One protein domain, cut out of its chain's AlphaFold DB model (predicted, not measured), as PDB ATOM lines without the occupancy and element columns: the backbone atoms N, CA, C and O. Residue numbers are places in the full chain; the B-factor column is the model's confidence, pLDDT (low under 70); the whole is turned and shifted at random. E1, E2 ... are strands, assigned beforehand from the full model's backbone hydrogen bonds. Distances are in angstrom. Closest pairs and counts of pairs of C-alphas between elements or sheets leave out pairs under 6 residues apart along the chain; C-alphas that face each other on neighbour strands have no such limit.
ATOM      1  N   ALA A  28      -5.536 -35.825  -9.177       63.66
ATOM      2  CA  ALA A  28      -5.427 -34.393  -9.437       63.66
ATOM      3  C   ALA A  28      -4.617 -34.171 -10.722       63.66
ATOM      4  O   ALA A  28      -3.396 -34.030 -10.685       63.66
ATOM      5  N   MET A  29      -5.298 -34.156 -11.866       67.12
ATOM      6  CA  MET A  29      -4.675 -33.805 -13.140       67.12
ATOM      7  C   MET A  29      -4.502 -32.283 -13.244       67.12
ATOM      8  O   MET A  29      -5.460 -31.517 -13.121       67.12
ATOM      9  N   GLU A  30      -3.280 -31.831 -13.520       76.31
ATOM     10  CA  GLU A  30      -3.019 -30.448 -13.897       76.31
ATOM     11  C   GLU A  30      -3.415 -30.252 -15.361       76.31
ATOM     12  O   GLU A  30      -2.801 -30.813 -16.268       76.31
ATOM     13  N   PHE A  31      -4.434 -29.431 -15.596       78.25
ATOM     14  CA  PHE A  31      -4.866 -29.053 -16.935       78.25
ATOM     15  C   PHE A  31      -4.529 -27.588 -17.213       78.25
ATOM     16  O   PHE A  31      -4.850 -26.703 -16.416       78.25
ATOM     17  N   LYS A  32      -3.896 -27.327 -18.360       81.88
ATOM     18  CA  LYS A  32      -3.543 -25.981 -18.823       81.88
ATOM     19  C   LYS A  32      -4.059 -25.754 -20.233       81.88
ATOM     20  O   LYS A  32      -3.848 -26.575 -21.123       81.88
ATOM     21  N   VAL A  33      -4.647 -24.579 -20.444       81.75
ATOM     22  CA  VAL A  33      -4.961 -24.053 -21.779       81.75
ATOM     23  C   VAL A  33      -4.102 -22.831 -22.037       81.75
ATOM     24  O   VAL A  33      -4.027 -21.935 -21.202       81.75
ATOM     25  N   SER A  34      -3.443 -22.792 -23.186       79.44
ATOM     26  CA  SER A  34      -2.556 -21.709 -23.608       79.44
ATOM     27  C   SER A  34      -2.724 -21.452 -25.096       79.44
ATOM     28  O   SER A  34      -3.258 -22.291 -25.817       79.44
ATOM     29  N   GLY A  35      -2.279 -20.298 -25.575       84.38
ATOM     30  CA  GLY A  35      -2.357 -20.024 -26.998       84.38
ATOM     31  C   GLY A  35      -2.079 -18.583 -27.363       84.38
ATOM     32  O   GLY A  35      -1.747 -17.750 -26.516       84.38
ATOM     33  N   GLN A  36      -2.247 -18.318 -28.650       79.25
ATOM     34  CA  GLN A  36      -2.184 -16.991 -29.230       79.25
ATOM     35  C   GLN A  36      -3.325 -16.807 -30.221       79.25
ATOM     36  O   GLN A  36      -3.665 -17.724 -30.970       79.25
ATOM     37  N   VAL A  37      -3.889 -15.608 -30.240       81.50
ATOM     38  CA  VAL A  37      -4.737 -15.152 -31.337       81.50
ATOM     39  C   VAL A  37      -3.906 -14.183 -32.160       81.50
ATOM     40  O   VAL A  37      -3.313 -13.246 -31.629       81.50
ATOM     41  N   ASN A  38      -3.830 -14.464 -33.452       79.50
ATOM     42  CA  ASN A  38      -3.124 -13.674 -34.436       79.50
ATOM     43  C   ASN A  38      -4.069 -13.481 -35.628       79.50
ATOM     44  O   ASN A  38      -4.220 -14.371 -36.470       79.50
ATOM     45  N   ARG A  39      -4.749 -12.334 -35.613       78.88
ATOM     46  CA  ARG A  39      -5.713 -11.901 -36.621       78.88
ATOM     47  C   ARG A  39      -5.627 -10.387 -36.768       78.88
ATOM     48  O   ARG A  39      -5.682  -9.669 -35.767       78.88
ATOM     49  N   ALA A  40      -5.545  -9.923 -38.009       73.75
ATOM     50  CA  ALA A  40      -5.773  -8.527 -38.349       73.75
ATOM     51  C   ALA A  40      -7.237  -8.342 -38.743       73.75
ATOM     52  O   ALA A  40      -7.780  -9.114 -39.538       73.75
ATOM     53  N   ILE A  41      -7.859  -7.309 -38.183       75.81
ATOM     54  CA  ILE A  41      -9.171  -6.829 -38.603       75.81
ATOM     55  C   ILE A  41      -8.986  -5.396 -39.057       75.81
ATOM     56  O   ILE A  41      -8.376  -4.580 -38.357       75.81
ATOM     57  N   THR A  42      -9.553  -5.108 -40.214       69.56
ATOM     58  CA  THR A  42      -9.485  -3.789 -40.801       69.56
ATOM     59  C   THR A  42     -10.874  -3.323 -41.167       69.56
ATOM     60  O   THR A  42     -11.643  -4.047 -41.802       69.56
ATOM     61  N   VAL A  43     -11.163  -2.095 -40.756       70.69
ATOM     62  CA  VAL A  43     -12.378  -1.376 -41.111       70.69
ATOM     63  C   VAL A  43     -11.950  -0.116 -41.844       70.69
ATOM     64  O   VAL A  43     -11.094   0.630 -41.353       70.69
ATOM     65  N   ALA A  44     -12.507   0.091 -43.029       67.62
ATOM     66  CA  ALA A  44     -12.268   1.270 -43.843       67.62
ATOM     67  C   ALA A  44     -13.607   1.929 -44.166       67.62
ATOM     68  O   ALA A  44     -14.564   1.248 -44.510       67.62
ATOM     69  N   ASP A  45     -13.671   3.251 -44.042       73.19
ATOM     70  CA  ASP A  45     -14.870   4.035 -44.324       73.19
ATOM     71  C   ASP A  45     -14.478   5.231 -45.193       73.19
ATOM     72  O   ASP A  45     -13.504   5.933 -44.890       73.19
ATOM     73  N   ASN A  46     -15.194   5.437 -46.297       74.06
ATOM     74  CA  ASN A  46     -14.949   6.535 -47.234       74.06
ATOM     75  C   ASN A  46     -15.994   7.668 -47.138       74.06
ATOM     76  O   ASN A  46     -15.988   8.578 -47.967       74.06
ATOM     77  N   GLY A  47     -16.878   7.632 -46.137       72.81
ATOM     78  CA  GLY A  47     -17.977   8.574 -45.930       72.81
ATOM     79  C   GLY A  47     -19.260   8.238 -46.697       72.81
ATOM     80  O   GLY A  47     -20.262   8.927 -46.509       72.81
ATOM     81  N   ASN A  48     -19.247   7.202 -47.542       72.50
ATOM     82  CA  ASN A  48     -20.398   6.725 -48.317       72.50
ATOM     83  C   ASN A  48     -20.642   5.217 -48.124       72.50
ATOM     84  O   ASN A  48     -21.788   4.776 -48.086       72.50
ATOM     85  N   GLU A  49     -19.570   4.437 -47.976       66.88
ATOM     86  CA  GLU A  49     -19.566   2.987 -47.784       66.88
ATOM     87  C   GLU A  49     -18.504   2.590 -46.742       66.88
ATOM     88  O   GLU A  49     -17.445   3.220 -46.637       66.88
ATOM     89  N   THR A  50     -18.795   1.531 -45.978       72.75
ATOM     90  CA  THR A  50     -17.892   0.961 -44.968       72.75
ATOM     91  C   THR A  50     -17.522  -0.472 -45.353       72.75
ATOM     92  O   THR A  50     -18.388  -1.347 -45.405       72.75
ATOM     93  N   ASP A  51     -16.231  -0.722 -45.549       71.56
ATOM     94  CA  ASP A  51     -15.665  -2.028 -45.874       71.56
ATOM     95  C   ASP A  51     -15.052  -2.708 -44.647       71.56
ATOM     96  O   ASP A  51     -14.400  -2.083 -43.803       71.56
ATOM     97  N   TYR A  52     -15.213  -4.033 -44.595       70.69
ATOM     98  CA  TYR A  52     -14.675  -4.890 -43.542       70.69
ATOM     99  C   TYR A  52     -13.854  -6.015 -44.155       70.69
ATOM    100  O   TYR A  52     -14.343  -6.769 -44.997       70.69
ATOM    101  N   ALA A  53     -12.625  -6.182 -43.681       70.56
ATOM    102  CA  ALA A  53     -11.781  -7.294 -44.085       70.56
ATOM    103  C   ALA A  53     -10.977  -7.840 -42.900       70.56
ATOM    104  O   ALA A  53     -10.608  -7.117 -41.971       70.56
ATOM    105  N   SER A  54     -10.716  -9.147 -42.927       72.81
ATOM    106  CA  SER A  54      -9.923  -9.837 -41.912       72.81
ATOM    107  C   SER A  54      -8.935 -10.787 -42.561       72.81
ATOM    108  O   SER A  54      -9.323 -11.537 -43.458       72.81
ATOM    109  N   VAL A  55      -7.705 -10.810 -42.056       73.12
ATOM    110  CA  VAL A  55      -6.696 -11.796 -42.454       73.12
ATOM    111  C   VAL A  55      -6.036 -12.433 -41.245       73.12
ATOM    112  O   VAL A  55      -5.748 -11.778 -40.240       73.12
ATOM    113  N   ASP A  56      -5.776 -13.727 -41.380       74.62
ATOM    114  CA  ASP A  56      -5.001 -14.509 -40.430       74.62
ATOM    115  C   ASP A  56      -3.570 -14.654 -40.948       74.62
ATOM    116  O   ASP A  56      -3.339 -14.891 -42.135       74.62
ATOM    117  N   SER A  57      -2.582 -14.543 -40.062       67.25
ATOM    118  CA  SER A  57      -1.189 -14.744 -40.462       67.25
ATOM    119  C   SER A  57      -0.926 -16.215 -40.792       67.25
ATOM    120  O   SER A  57      -1.139 -17.094 -39.954       67.25
ATOM    121  N   ILE A  58      -0.394 -16.494 -41.984       67.19
ATOM    122  CA  ILE A  58       0.076 -17.846 -42.351       67.19
ATOM    123  C   ILE A  58       1.424 -18.196 -41.706       67.19
ATOM    124  O   ILE A  58       1.683 -19.367 -41.442       67.19
ATOM    125  N   GLY A  59       2.264 -17.198 -41.409       67.75
ATOM    126  CA  GLY A  59       3.574 -17.401 -40.775       67.75
ATOM    127  C   GLY A  59       3.508 -17.617 -39.257       67.75
ATOM    128  O   GLY A  59       4.336 -18.331 -38.699       67.75
ATOM    129  N   SER A  60       2.513 -17.033 -38.579       72.06
ATOM    130  CA  SER A  60       2.294 -17.198 -37.135       72.06
ATOM    131  C   SER A  60       0.798 -17.218 -36.830       72.06
ATOM    132  O   SER A  60       0.223 -16.243 -36.361       72.06
ATOM    133  N   ASN A  61       0.147 -18.335 -37.139       75.94
ATOM    134  CA  ASN A  61      -1.302 -18.464 -37.021       75.94
ATOM    135  C   ASN A  61      -1.831 -18.404 -35.578       75.94
ATOM    136  O   ASN A  61      -1.103 -18.589 -34.595       75.94
ATOM    137  N   SER A  62      -3.139 -18.157 -35.468       81.38
ATOM    138  CA  SER A  62      -3.871 -18.354 -34.220       81.38
ATOM    139  C   SER A  62      -3.782 -19.821 -33.805       81.38
ATOM    140  O   SER A  62      -3.943 -20.728 -34.624       81.38
ATOM    141  N   ARG A  63      -3.509 -20.070 -32.527       85.50
ATOM    142  CA  ARG A  63      -3.191 -21.403 -32.025       85.50
ATOM    143  C   ARG A  63      -3.629 -21.577 -30.589       85.50
ATOM    144  O   ARG A  63      -3.407 -20.700 -29.757       85.50
ATOM    145  N   PHE A  64      -4.162 -22.755 -30.298       85.06
ATOM    146  CA  PHE A  64      -4.572 -23.163 -28.963       85.06
ATOM    147  C   PHE A  64      -3.886 -24.473 -28.605       85.06
ATOM    148  O   PHE A  64      -3.831 -25.401 -29.411       85.06
ATOM    149  N   ARG A  65      -3.365 -24.543 -27.386       86.75
ATOM    150  CA  ARG A  65      -2.664 -25.691 -26.827       86.75
ATOM    151  C   ARG A  65      -3.284 -26.066 -25.492       86.75
ATOM    152  O   ARG A  65      -3.381 -25.238 -24.585       86.75
ATOM    153  N   PHE A  66      -3.626 -27.336 -25.380       85.06
ATOM    154  CA  PHE A  66      -4.146 -27.997 -24.198       85.06
ATOM    155  C   PHE A  66      -3.079 -28.961 -23.693       85.06
ATOM    156  O   PHE A  66      -2.581 -29.783 -24.462       85.06
ATOM    157  N   THR A  67      -2.713 -28.863 -22.420       85.06
ATOM    158  CA  THR A  67      -1.812 -29.828 -21.787       85.06
ATOM    159  C   THR A  67      -2.464 -30.390 -20.540       85.06
ATOM    160  O   THR A  67      -2.939 -29.617 -19.708       85.06
ATOM    161  N   GLY A  68      -2.463 -31.708 -20.401       83.44
ATOM    162  CA  GLY A  68      -2.805 -32.395 -19.162       83.44
ATOM    163  C   GLY A  68      -1.578 -33.111 -18.626       83.44
ATOM    164  O   GLY A  68      -0.831 -33.693 -19.410       83.44
ATOM    165  N   ASN A  69      -1.356 -33.055 -17.320       83.06
ATOM    166  CA  ASN A  69      -0.281 -33.781 -16.660       83.06
ATOM    167  C   ASN A  69      -0.761 -34.320 -15.315       83.06
ATOM    168  O   ASN A  69      -1.344 -33.581 -14.525       83.06
ATOM    169  N   GLU A  70      -0.482 -35.584 -15.033       80.94
ATOM    170  CA  GLU A  70      -0.914 -36.250 -13.817       80.94
ATOM    171  C   GLU A  70       0.165 -37.203 -13.300       80.94
ATOM    172  O   GLU A  70       0.652 -38.078 -14.017       80.94
ATOM    173  N   MET A  71       0.505 -37.055 -12.020       81.44
ATOM    174  CA  MET A  71       1.379 -37.994 -11.333       81.44
ATOM    175  C   MET A  71       0.542 -39.136 -10.752       81.44
ATOM    176  O   MET A  71      -0.238 -38.946  -9.821       81.44
ATOM    177  N   MET A  72       0.710 -40.326 -11.317       77.12
ATOM    178  CA  MET A  72       0.054 -41.550 -10.881       77.12
ATOM    179  C   MET A  72       0.637 -42.030  -9.543       77.12
ATOM    180  O   MET A  72       1.802 -41.794  -9.223       77.12
ATOM    181  N   ALA A  73      -0.157 -42.777  -8.771       75.88
ATOM    182  CA  ALA A  73       0.225 -43.266  -7.439       75.88
ATOM    183  C   ALA A  73       1.475 -44.172  -7.426       75.88
ATOM    184  O   ALA A  73       2.143 -44.294  -6.404       75.88
ATOM    185  N   ASN A  74       1.816 -44.790  -8.560       81.38
ATOM    186  CA  ASN A  74       3.025 -45.598  -8.745       81.38
ATOM    187  C   ASN A  74       4.274 -44.763  -9.106       81.38
ATOM    188  O   ASN A  74       5.303 -45.328  -9.470       81.38
ATOM    189  N   GLY A  75       4.183 -43.430  -9.048       80.25
ATOM    190  CA  GLY A  75       5.266 -42.506  -9.381       80.25
ATOM    191  C   GLY A  75       5.432 -42.225 -10.878       80.25
ATOM    192  O   GLY A  75       6.323 -41.463 -11.247       80.25
ATOM    193  N   MET A  76       4.597 -42.802 -11.750       80.12
ATOM    194  CA  MET A  76       4.623 -42.504 -13.184       80.12
ATOM    195  C   MET A  76       3.935 -41.172 -13.487       80.12
ATOM    196  O   MET A  76       2.906 -40.858 -12.902       80.12
ATOM    197  N   ASN A  77       4.466 -40.409 -14.443       83.75
ATOM    198  CA  ASN A  77       3.826 -39.190 -14.928       83.75
ATOM    199  C   ASN A  77       3.142 -39.462 -16.275       83.75
ATOM    200  O   ASN A  77       3.816 -39.804 -17.250       83.75
ATOM    201  N   LEU A  78       1.819 -39.324 -16.325       82.94
ATOM    202  CA  LEU A  78       1.025 -39.445 -17.543       82.94
ATOM    203  C   LEU A  78       0.602 -38.046 -17.987       82.94
ATOM    204  O   LEU A  78       0.033 -37.284 -17.210       82.94
ATOM    205  N   GLY A  79       0.838 -37.705 -19.250       84.06
ATOM    206  CA  GLY A  79       0.427 -36.413 -19.777       84.06
ATOM    207  C   GLY A  79       0.019 -36.465 -21.237       84.06
ATOM    208  O   GLY A  79       0.388 -37.376 -21.978       84.06
ATOM    209  N   PHE A  80      -0.743 -35.458 -21.651       82.56
ATOM    210  CA  PHE A  80      -1.100 -35.229 -23.043       82.56
ATOM    211  C   PHE A  80      -0.812 -33.787 -23.439       82.56
ATOM    212  O   PHE A  80      -0.935 -32.860 -22.638       82.56
ATOM    213  N   ILE A  81      -0.467 -33.600 -24.710       87.06
ATOM    214  CA  ILE A  81      -0.385 -32.292 -25.352       87.06
ATOM    215  C   ILE A  81      -1.238 -32.366 -26.609       87.06
ATOM    216  O   ILE A  81      -1.002 -33.203 -27.478       87.06
ATOM    217  N   TYR A  82      -2.223 -31.483 -26.706       83.94
ATOM    218  CA  TYR A  82      -3.038 -31.318 -27.897       83.94
ATOM    219  C   TYR A  82      -2.953 -29.874 -28.374       83.94
ATOM    220  O   TYR A  82      -3.207 -28.942 -27.613       83.94
ATOM    221  N   GLU A  83      -2.582 -29.680 -29.634       85.12
ATOM    222  CA  GLU A  83      -2.436 -28.365 -30.240       85.12
ATOM    223  C   GLU A  83      -3.262 -28.277 -31.519       85.12
ATOM    224  O   GLU A  83      -3.230 -29.173 -32.361       85.12
ATOM    225  N   MET A  84      -3.988 -27.173 -31.666       82.69
ATOM    226  CA  MET A  84      -4.748 -26.848 -32.865       82.69
ATOM    227  C   MET A  84      -4.338 -25.476 -33.386       82.69
ATOM    228  O   MET A  84      -4.206 -24.517 -32.623       82.69
ATOM    229  N   SER A  85      -4.158 -25.389 -34.700       80.12
ATOM    230  CA  SER A  85      -3.958 -24.128 -35.408       80.12
ATOM    231  C   SER A  85      -5.232 -23.768 -36.160       80.12
ATOM    232  O   SER A  85      -5.833 -24.625 -36.807       80.12
ATOM    233  N   VAL A  86      -5.637 -22.505 -36.073       76.88
ATOM    234  CA  VAL A  86      -6.825 -21.972 -36.741       76.88
ATOM    235  C   VAL A  86      -6.372 -20.890 -37.710       76.88
ATOM    236  O   VAL A  86      -5.723 -19.925 -37.313       76.88
ATOM    237  N   VAL A  87      -6.700 -21.082 -38.986       77.31
ATOM    238  CA  VAL A  87      -6.461 -20.114 -40.057       77.31
ATOM    239  C   VAL A  87      -7.750 -19.992 -40.854       77.31
ATOM    240  O   VAL A  87      -8.221 -20.960 -41.448       77.31
ATOM    241  N   GLN A  88      -8.321 -18.800 -40.856       60.62
ATOM    242  CA  GLN A  88      -9.484 -18.419 -41.632       60.62
ATOM    243  C   GLN A  88      -9.059 -17.152 -42.383       60.62
ATOM    244  O   GLN A  88      -8.877 -16.111 -41.766       60.62
ATOM    245  N   TYR A  89      -8.824 -17.265 -43.697       68.50
ATOM    246  CA  TYR A  89      -8.247 -16.205 -44.552       68.50
ATOM    247  C   TYR A  89      -6.741 -15.967 -44.334       68.50
ATOM    248  O   TYR A  89      -6.298 -14.868 -44.009       68.50
ATOM    249  N   GLY A  90      -5.949 -17.031 -44.505       65.00
ATOM    250  CA  GLY A  90      -4.493 -16.976 -44.387       65.00
ATOM    251  C   GLY A  90      -3.858 -16.065 -45.436       65.00
ATOM    252  O   GLY A  90      -4.019 -16.325 -46.625       65.00
ATOM    253  N   SER A  91      -3.110 -15.047 -45.008       64.12
ATOM    254  CA  SER A  91      -2.327 -14.204 -45.912       64.12
ATOM    255  C   SER A  91      -0.989 -13.745 -45.314       64.12
ATOM    256  O   SER A  91      -0.826 -13.654 -44.094       64.12
ATOM    257  N   THR A  92      -0.006 -13.492 -46.181       65.06
ATOM    258  CA  THR A  92       1.234 -12.762 -45.859       65.06
ATOM    259  C   THR A  92       1.117 -11.274 -46.181       65.06
ATOM    260  O   THR A  92       1.946 -10.492 -45.727       65.06
ATOM    261  N   GLU A  93       0.092 -10.891 -46.945       61.78
ATOM    262  CA  GLU A  93      -0.129  -9.548 -47.484       61.78
ATOM    263  C   GLU A  93      -1.604  -9.150 -47.322       61.78
ATOM    264  O   GLU A  93      -2.491 -10.003 -47.265       61.78
ATOM    265  N   PHE A  94      -1.898  -7.860 -47.208       62.84
ATOM    266  CA  PHE A  94      -3.263  -7.383 -46.995       62.84
ATOM    267  C   PHE A  94      -3.542  -6.163 -47.867       62.84
ATOM    268  O   PHE A  94      -2.853  -5.154 -47.736       62.84
ATOM    269  N   ASP A  95      -4.558  -6.265 -48.724       63.09
ATOM    270  CA  ASP A  95      -5.030  -5.197 -49.607       63.09
ATOM    271  C   ASP A  95      -6.556  -5.061 -49.468       63.09
ATOM    272  O   ASP A  95      -7.281  -6.061 -49.462       63.09
ATOM    273  N   ILE A  96      -7.040  -3.824 -49.324       57.22
ATOM    274  CA  ILE A  96      -8.468  -3.499 -49.298       57.22
ATOM    275  C   ILE A  96      -8.851  -2.918 -50.655       57.22
ATOM    276  O   ILE A  96      -8.545  -1.772 -50.989       57.22
ATOM    277  N   GLY A  97      -9.591  -3.724 -51.413       58.12
ATOM    278  CA  GLY A  97     -10.273  -3.292 -52.628       58.12
ATOM    279  C   GLY A  97      -9.406  -3.200 -53.888       58.12
ATOM    280  O   GLY A  97      -9.904  -2.680 -54.880       58.12
ATOM    281  N   VAL A 104      -6.742   5.864 -48.473       48.84
ATOM    282  CA  VAL A 104      -7.742   5.449 -47.483       48.84
ATOM    283  C   VAL A 104      -7.174   5.648 -46.076       48.84
ATOM    284  O   VAL A 104      -6.026   5.296 -45.795       48.84
ATOM    285  N   ARG A 105      -7.972   6.208 -45.158       47.50
ATOM    286  CA  ARG A 105      -7.642   6.198 -43.727       47.50
ATOM    287  C   ARG A 105      -8.061   4.853 -43.150       47.50
ATOM    288  O   ARG A 105      -9.240   4.595 -42.948       47.50
ATOM    289  N   VAL A 106      -7.075   3.994 -42.922       50.81
ATOM    290  CA  VAL A 106      -7.277   2.624 -42.451       50.81
ATOM    291  C   VAL A 106      -7.110   2.571 -40.933       50.81
ATOM    292  O   VAL A 106      -6.035   2.878 -40.415       50.81
ATOM    293  N   ALA A 107      -8.150   2.153 -40.210       45.78
ATOM    294  CA  ALA A 107      -8.017   1.771 -38.809       45.78
ATOM    295  C   ALA A 107      -7.610   0.290 -38.739       45.78
ATOM    296  O   ALA A 107      -8.447  -0.611 -38.801       45.78
ATOM    297  N   LEU A 108      -6.303   0.036 -38.646       48.75
ATOM    298  CA  LEU A 108      -5.747  -1.302 -38.437       48.75
ATOM    299  C   LEU A 108      -5.780  -1.614 -36.939       48.75
ATOM    300  O   LEU A 108      -4.984  -1.065 -36.177       48.75
ATOM    301  N   THR A 109      -6.677  -2.503 -36.509       53.19
ATOM    302  CA  THR A 109      -6.631  -3.025 -35.138       53.19
ATOM    303  C   THR A 109      -5.979  -4.396 -35.161       53.19
ATOM    304  O   THR A 109      -6.592  -5.405 -35.510       53.19
ATOM    305  N   TRP A 110      -4.706  -4.429 -34.780       50.12
ATOM    306  CA  TRP A 110      -4.049  -5.676 -34.424       50.12
ATOM    307  C   TRP A 110      -4.488  -6.075 -33.018       50.12
ATOM    308  O   TRP A 110      -4.365  -5.271 -32.093       50.12
ATOM    309  N   ILE A 111      -4.980  -7.303 -32.840       57.06
ATOM    310  CA  ILE A 111      -5.311  -7.846 -31.514       57.06
ATOM    311  C   ILE A 111      -4.213  -8.844 -31.117       57.06
ATOM    312  O   ILE A 111      -4.364 -10.045 -31.353       57.06
TER     313      ILE A 111
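AT A GLANCE: This is residues 28 to 97 and 104 to 111 of the 125 residues of the protein "Porin_4 domain-containing protein" of Halomonas axialensis (UniProt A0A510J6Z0). The model is a long, thin rod of two three-stranded sheets set end to end, with E1 in one running on into E2 in the other. Each sheet holds a hairpin, E4 and E5 in the one, E2 and E3 in the other, and the turns of these hairpins lie at the two ends of the rod. The printed part has 78 residues, no named helix and six named strands, E1 to E6 along the chain. The sheets, in order E1, E4, E5 and E3, E2, E6, are antiparallel, and the class is all strand. The whole is extended, with a radius of gyration of the C-alphas of 19.8 A and spans of 69 by 20 by 13 A.

HOW THE PARTS SIT: E1, residues 30 to 37, is antiparallel to E4, residues 62 to 71, at 169 degrees, with N 30 and O 69 2.8 A apart. E4 forms a hairpin with E5, residues 77 to 86, at 172 degrees, with N 64 and O 84 2.9 A apart. E1 runs on into E2, residues 39 to 45, at 36 degrees. E2 forms a hairpin with E3, residues 50 to 57, at 163 degrees, with N 42 and O 53 2.9 A apart. E6, residues 106 to 110, is antiparallel to E2 at 160 degrees, with N 109 and O 41 3.3 A apart. E1 and E3 are apart.

IN THESE COORDINATES: E1 begins at C-alpha 30 (-3.019, -30.448, -13.897) and is 23.3 A long. E2 measures 19.9 A, E3 23.4 A, E4 30.6 A and E5 29.8 A. E6 is 12.0 A long and ends at C-alpha 110 (-4.049, -5.676, -34.424).

THE WHOLE: The C-alphas farthest apart, of Asn 48 and Asn 74, are 69.7 A apart. Residues 98 to 103 are not printed, and C-alphas 97 and 104 are 10.5 A apart across this cut. The links printed whole are tight. Mean pLDDT of the printed part is 72.7, and residues 88 to 97 and 104 to 111 are among those under 70.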